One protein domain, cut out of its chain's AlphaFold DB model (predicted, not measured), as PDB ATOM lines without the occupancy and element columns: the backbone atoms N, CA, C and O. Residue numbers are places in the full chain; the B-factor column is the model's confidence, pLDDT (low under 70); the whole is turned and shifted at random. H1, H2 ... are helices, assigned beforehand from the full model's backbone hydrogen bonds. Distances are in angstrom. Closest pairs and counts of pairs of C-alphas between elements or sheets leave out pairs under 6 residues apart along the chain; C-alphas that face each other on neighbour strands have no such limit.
ATOM      1  N   LYS A  91       7.034  42.405 -64.216       35.50
ATOM      2  CA  LYS A  91       6.787  40.962 -64.005       35.50
ATOM      3  C   LYS A  91       7.183  40.445 -62.613       35.50
ATOM      4  O   LYS A  91       6.541  39.527 -62.111       35.50
ATOM      5  N   THR A  92       8.209  41.011 -61.974       39.03
ATOM      6  CA  THR A  92       8.646  40.598 -60.626       39.03
ATOM      7  C   THR A  92       7.807  41.216 -59.508       39.03
ATOM      8  O   THR A  92       7.436  40.497 -58.581       39.03
ATOM      9  N   LYS A  93       7.422  42.497 -59.618       37.72
ATOM     10  CA  LYS A  93       6.550  43.161 -58.630       37.72
ATOM     11  C   LYS A  93       5.170  42.498 -58.542       37.72
ATOM     12  O   LYS A  93       4.734  42.166 -57.441       37.72
ATOM     13  N   ASN A  94       4.544  42.186 -59.681       43.91
ATOM     14  CA  ASN A  94       3.235  41.515 -59.709       43.91
ATOM     15  C   ASN A  94       3.265  40.091 -59.120       43.91
ATOM     16  O   ASN A  94       2.252  39.607 -58.623       43.91
ATOM     17  N   LYS A  95       4.421  39.409 -59.133       44.69
ATOM     18  CA  LYS A  95       4.568  38.068 -58.537       44.69
ATOM     19  C   LYS A  95       4.654  38.114 -57.002       44.69
ATOM     20  O   LYS A  95       4.276  37.148 -56.346       44.69
ATOM     21  N   GLN A  96       5.124  39.227 -56.430       50.81
ATOM     22  CA  GLN A  96       5.224  39.427 -54.979       50.81
ATOM     23  C   GLN A  96       3.902  39.910 -54.369       50.81
ATOM     24  O   GLN A  96       3.448  39.321 -53.386       50.81
ATOM     25  N   THR A  97       3.236  40.896 -54.982       48.62
ATOM     26  CA  THR A  97       1.932  41.393 -54.504       48.62
ATOM     27  C   THR A  97       0.862  40.301 -54.509       48.62
ATOM     28  O   THR A  97       0.129  40.173 -53.532       48.62
ATOM     29  N   ASN A  98       0.834  39.439 -55.532       56.50
ATOM     30  CA  ASN A  98      -0.141  38.346 -55.620       56.50
ATOM     31  C   ASN A  98       0.090  37.232 -54.565       56.50
ATOM     32  O   ASN A  98      -0.845  36.566 -54.125       56.50
ATOM     33  N   LYS A  99       1.335  37.044 -54.093       57.81
ATOM     34  CA  LYS A  99       1.639  36.112 -52.987       57.81
ATOM     35  C   LYS A  99       1.198  36.686 -51.633       57.81
ATOM     36  O   LYS A  99       0.697  35.949 -50.786       57.81
ATOM     37  N   GLN A 100       1.351  37.997 -51.437       60.00
ATOM     38  CA  GLN A 100       0.936  38.692 -50.213       60.00
ATOM     39  C   GLN A 100      -0.593  38.756 -50.068       60.00
ATOM     40  O   GLN A 100      -1.113  38.460 -48.991       60.00
ATOM     41  N   THR A 101      -1.329  39.063 -51.144       61.97
ATOM     42  CA  THR A 101      -2.804  39.075 -51.133       61.97
ATOM     43  C   THR A 101      -3.387  37.693 -50.845       61.97
ATOM     44  O   THR A 101      -4.258  37.580 -49.981       61.97
ATOM     45  N   MET A 102      -2.867  36.627 -51.472       61.62
ATOM     46  CA  MET A 102      -3.303  35.254 -51.183       61.62
ATOM     47  C   MET A 102      -3.067  34.841 -49.725       61.62
ATOM     48  O   MET A 102      -3.929  34.199 -49.128       61.62
ATOM     49  N   ASN A 103      -1.942  35.227 -49.117       68.38
ATOM     50  CA  ASN A 103      -1.688  34.932 -47.704       68.38
ATOM     51  C   ASN A 103      -2.655  35.688 -46.774       68.38
ATOM     52  O   ASN A 103      -3.151  35.108 -45.807       68.38
ATOM     53  N   ARG A 104      -2.988  36.947 -47.093       66.69
ATOM     54  CA  ARG A 104      -3.952  37.747 -46.315       66.69
ATOM     55  C   ARG A 104      -5.377  37.192 -46.416       66.69
ATOM     56  O   ARG A 104      -6.062  37.102 -45.401       66.69
ATOM     57  N   ALA A 105      -5.794  36.762 -47.608       67.56
ATOM     58  CA  ALA A 105      -7.084  36.105 -47.828       67.56
ATOM     59  C   ALA A 105      -7.195  34.780 -47.053       67.56
ATOM     60  O   ALA A 105      -8.204  34.538 -46.389       67.56
ATOM     61  N   LYS A 106      -6.131  33.960 -47.054       72.25
ATOM     62  CA  LYS A 106      -6.057  32.731 -46.246       72.25
ATOM     63  C   LYS A 106      -6.240  33.026 -44.756       72.25
ATOM     64  O   LYS A 106      -7.111  32.418 -44.141       72.25
ATOM     65  N   HIS A 107      -5.504  33.997 -44.207       70.81
ATOM     66  CA  HIS A 107      -5.590  34.361 -42.787       70.81
ATOM     67  C   HIS A 107      -6.977  34.898 -42.379       70.81
ATOM     68  O   HIS A 107      -7.504  34.545 -41.324       70.81
ATOM     69  N   LEU A 108      -7.615  35.700 -43.238       69.25
ATOM     70  CA  LEU A 108      -8.984  36.167 -43.004       69.25
ATOM     71  C   LEU A 108      -9.989  34.999 -43.024       69.25
ATOM     72  O   LEU A 108     -10.871  34.928 -42.170       69.25
ATOM     73  N   SER A 109      -9.804  34.041 -43.940       71.06
ATOM     74  CA  SER A 109     -10.640  32.837 -44.034       71.06
ATOM     75  C   SER A 109     -10.451  31.850 -42.872       71.06
ATOM     76  O   SER A 109     -11.369  31.089 -42.578       71.06
ATOM     77  N   SER A 110      -9.297  31.853 -42.192       77.44
ATOM     78  CA  SER A 110      -9.099  31.079 -40.959       77.44
ATOM     79  C   SER A 110      -9.719  31.761 -39.739       77.44
ATOM     80  O   SER A 110     -10.259  31.069 -38.880       77.44
ATOM     81  N   LEU A 111      -9.715  33.100 -39.672       75.44
ATOM     82  CA  LEU A 111     -10.396  33.832 -38.597       75.44
ATOM     83  C   LEU A 111     -11.918  33.653 -38.655       75.44
ATOM     84  O   LEU A 111     -12.525  33.350 -37.628       75.44
ATOM     85  N   SER A 112     -12.534  33.769 -39.836       76.31
ATOM     86  CA  SER A 112     -13.989  33.598 -39.980       76.31
ATOM     87  C   SER A 112     -14.468  32.173 -39.676       76.31
ATOM     88  O   SER A 112     -15.572  32.003 -39.167       76.31
ATOM     89  N   LYS A 113     -13.626  31.162 -39.926       81.75
ATOM     90  CA  LYS A 113     -13.871  29.747 -39.585       81.75
ATOM     91  C   LYS A 113     -13.498  29.377 -38.143       81.75
ATOM     92  O   LYS A 113     -13.705  28.237 -37.737       81.75
ATOM     93  N   SER A 114     -12.915  30.296 -37.373       86.44
ATOM     94  CA  SER A 114     -12.532  30.028 -35.985       86.44
ATOM     95  C   SER A 114     -13.756  29.919 -35.066       86.44
ATOM     96  O   SER A 114     -14.821  30.472 -35.349       86.44
ATOM     97  N   LYS A 115     -13.584  29.270 -33.904       81.69
ATOM     98  CA  LYS A 115     -14.623  29.198 -32.858       81.69
ATOM     99  C   LYS A 115     -15.118  30.589 -32.419       81.69
ATOM    100  O   LYS A 115     -16.278  30.713 -32.043       81.69
ATOM    101  N   TYR A 116     -14.262  31.612 -32.483       78.88
ATOM    102  CA  TYR A 116     -14.621  33.001 -32.187       78.88
ATOM    103  C   TYR A 116     -15.480  33.603 -33.305       78.88
ATOM    104  O   TYR A 116     -16.616  33.986 -33.052       78.88
ATOM    105  N   GLY A 117     -15.017  33.538 -34.560       76.44
ATOM    106  CA  GLY A 117     -15.746  34.085 -35.713       76.44
ATOM    107  C   GLY A 117     -17.166  33.525 -35.889       76.44
ATOM    108  O   GLY A 117     -18.055  34.249 -36.346       76.44
ATOM    109  N   HIS A 118     -17.394  32.271 -35.479       81.44
ATOM    110  CA  HIS A 118     -18.722  31.653 -35.440       81.44
ATOM    111  C   HIS A 118     -19.599  32.173 -34.284       81.44
ATOM    112  O   HIS A 118     -20.747  32.549 -34.521       81.44
ATOM    113  N   LYS A 119     -19.066  32.276 -33.057       82.12
ATOM    114  CA  LYS A 119     -19.783  32.880 -31.912       82.12
ATOM    115  C   LYS A 119     -20.179  34.328 -32.197       82.12
ATOM    116  O   LYS A 119     -21.332  34.701 -31.994       82.12
ATOM    117  N   ASP A 120     -19.261  35.106 -32.761       80.75
ATOM    118  CA  ASP A 120     -19.499  36.496 -33.151       80.75
ATOM    119  C   ASP A 120     -20.548  36.609 -34.269       80.75
ATOM    120  O   ASP A 120     -21.123  37.678 -34.479       80.75
ATOM    121  N   ALA A 121     -20.757  35.554 -35.070       80.06
ATOM    122  CA  ALA A 121     -21.774  35.543 -36.122       80.06
ATOM    123  C   ALA A 121     -23.163  35.377 -35.514       80.06
ATOM    124  O   ALA A 121     -24.040  36.191 -35.793       80.06
ATOM    125  N   ILE A 122     -23.306  34.406 -34.610       85.44
ATOM    126  CA  ILE A 122     -24.530  34.167 -33.844       85.44
ATOM    127  C   ILE A 122     -24.892  35.410 -33.016       85.44
ATOM    128  O   ILE A 122     -26.024  35.877 -33.086       85.44
ATOM    129  N   LEU A 123     -23.933  36.002 -32.292       85.25
ATOM    130  CA  LEU A 123     -24.179  37.199 -31.477       85.25
ATOM    131  C   LEU A 123     -24.695  38.377 -32.314       85.25
ATOM    132  O   LEU A 123     -25.653  39.040 -31.929       85.25
ATOM    133  N   ILE A 124     -24.085  38.632 -33.474       84.25
ATOM    134  CA  ILE A 124     -24.491  39.748 -34.336       84.25
ATOM    135  C   ILE A 124     -25.821  39.455 -35.053       84.25
ATOM    136  O   ILE A 124     -26.593  40.378 -35.310       84.25
ATOM    137  N   GLU A 125     -26.147  38.188 -35.318       83.50
ATOM    138  CA  GLU A 125     -27.475  37.791 -35.796       83.50
ATOM    139  C   GLU A 125     -28.561  37.994 -34.724       83.50
ATOM    140  O   GLU A 125     -29.636  38.509 -35.033       83.50
ATOM    141  N   ILE A 126     -28.275  37.665 -33.459       86.31
ATOM    142  CA  ILE A 126     -29.174  37.926 -32.323       86.31
ATOM    143  C   ILE A 126     -29.382  39.435 -32.145       86.31
ATOM    144  O   ILE A 126     -30.524  39.883 -32.076       86.31
ATOM    145  N   LEU A 127     -28.312  40.238 -32.156       80.69
ATOM    146  CA  LEU A 127     -28.403  41.704 -32.087       80.69
ATOM    147  C   LEU A 127     -29.235  42.295 -33.233       80.69
ATOM    148  O   LEU A 127     -30.000  43.235 -33.016       80.69
ATOM    149  N   LYS A 128     -29.122  41.734 -34.443       78.75
ATOM    150  CA  LYS A 128     -29.968  42.107 -35.581       78.75
ATOM    151  C   LYS A 128     -31.441  41.780 -35.310       78.75
ATOM    152  O   LYS A 128     -32.275  42.665 -35.465       78.75
ATOM    153  N   LYS A 129     -31.750  40.555 -34.869       83.88
ATOM    154  CA  LYS A 129     -33.118  40.112 -34.543       83.88
ATOM    155  C   LYS A 129     -33.756  40.963 -33.439       83.88
ATOM    156  O   LYS A 129     -34.905  41.357 -33.580       83.88
ATOM    157  N   LEU A 130     -33.002  41.312 -32.393       80.69
ATOM    158  CA  LEU A 130     -33.459  42.213 -31.328       80.69
ATOM    159  C   LEU A 130     -33.775  43.619 -31.858       80.69
ATOM    160  O   LEU A 130     -34.802  44.191 -31.501       80.69
ATOM    161  N   ARG A 131     -32.932  44.166 -32.745       79.81
ATOM    162  CA  ARG A 131     -33.173  45.481 -33.360       79.81
ATOM    163  C   ARG A 131     -34.392  45.466 -34.288       79.81
ATOM    164  O   ARG A 131     -35.170  46.410 -34.278       79.81
ATOM    165  N   GLU A 132     -34.579  44.387 -35.048       77.56
ATOM    166  CA  GLU A 132     -35.739  44.186 -35.932       77.56
ATOM    167  C   GLU A 132     -37.043  43.941 -35.150       77.56
ATOM    168  O   GLU A 132     -38.106  44.332 -35.618       77.56
ATOM    169  N   ALA A 133     -36.962  43.396 -33.933       83.19
ATOM    170  CA  ALA A 133     -38.079  43.272 -32.994       83.19
ATOM    171  C   ALA A 133     -38.400  44.567 -32.213       83.19
ATOM    172  O   ALA A 133     -39.257  44.547 -31.336       83.19
ATOM    173  N   GLY A 134     -37.710  45.682 -32.484       78.06
ATOM    174  CA  GLY A 134     -37.944  46.964 -31.807       78.06
ATOM    175  C   GLY A 134     -37.334  47.087 -30.405       78.06
ATOM    176  O   GLY A 134     -37.453  48.146 -29.793       78.06
ATOM    177  N   ALA A 135     -36.596  46.078 -29.921       76.50
ATOM    178  CA  ALA A 135     -36.064  46.028 -28.552       76.50
ATOM    179  C   ALA A 135     -35.068  47.155 -28.202       76.50
ATOM    180  O   ALA A 135     -34.671  47.273 -27.050       76.50
ATOM    181  N   GLN A 136     -34.672  47.996 -29.167       71.94
ATOM    182  CA  GLN A 136     -33.873  49.201 -28.919       71.94
ATOM    183  C   GLN A 136     -34.634  50.286 -28.128       71.94
ATOM    184  O   GLN A 136     -33.995  51.189 -27.593       71.94
ATOM    185  N   ALA A 137     -35.969  50.214 -28.046       70.12
ATOM    186  CA  ALA A 137     -36.759  51.104 -27.190       70.12
ATOM    187  C   ALA A 137     -36.576  50.788 -25.693       70.12
ATOM    188  O   ALA A 137     -36.447  51.706 -24.886       70.12
ATOM    189  N   ASP A 138     -36.508  49.499 -25.346       73.56
ATOM    190  CA  ASP A 138     -36.461  49.018 -23.957       73.56
ATOM    191  C   ASP A 138     -35.043  48.633 -23.494       73.56
ATOM    192  O   ASP A 138     -34.749  48.621 -22.299       73.56
ATOM    193  N   ILE A 139     -34.150  48.288 -24.433       73.88
ATOM    194  CA  ILE A 139     -32.804  47.766 -24.171       73.88
ATOM    195  C   ILE A 139     -31.785  48.468 -25.075       73.88
ATOM    196  O   ILE A 139     -31.872  48.437 -26.302       73.88
ATOM    197  N   GLU A 140     -30.740  49.043 -24.481       71.19
ATOM    198  CA  GLU A 140     -29.639  49.651 -25.236       71.19
ATOM    199  C   GLU A 140     -28.836  48.591 -26.016       71.19
ATOM    200  O   GLU A 140     -28.037  47.841 -25.451       71.19
ATOM    201  N   LEU A 141     -29.029  48.526 -27.338       74.88
ATOM    202  CA  LEU A 141     -28.322  47.577 -28.200       74.88
ATOM    203  C   LEU A 141     -26.944  48.113 -28.651       74.88
ATOM    204  O   LEU A 141     -26.876  49.202 -29.238       74.88
TER     205      LEU A 141
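AT A GLANCE: This is residues 91 to 141 of the 230 residues of an uncharacterized protein of Jimgerdemannia flammicorona (UniProt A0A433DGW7). Two long helices, H1 and H2, meet near their ends at a sharp corner and make a wide, open V, with a short tail that folds back beyond the far end of H2. The outer arm, residues 91 to 108 of H1, stands free. The 51 printed residues have two named helices, H1 then H2, and no named strand: all helix. The whole is extended, with a radius of gyration of the C-alphas of 18.7 A and spans of 59 by 21 by 13 A.

HOW THE PARTS SIT: H1, residues 91 to 112, is the longest helix. H2, residues 115 to 132, follows it over a tight link of 2 residues. The two are close but not clearly touching; their closest C-alphas, those of Leu 111 and Gly 117, are 6.1 A apart. They run the same way at a steep tilt of 69 degrees, only just short of about perpendicular. In H2 every O i to N i+4 pair is within hydrogen-bond range, in H1 16 of 18.

IN THESE COORDINATES: H1 measures 32.6 A from C-alpha 91 at (6.787, 40.962, -64.005) to C-alpha 112. H2 measures 26.1 A and ends at C-alpha 132 at (-35.739, 44.186, -35.932).

THE WHOLE: The C-alphas farthest apart, those of Lys 91 and Asp 138, are 59.5 A apart. The printed part has no cut. Mean pLDDT of the printed part is 71.0; residues 91 to 105 and 108 are under 70.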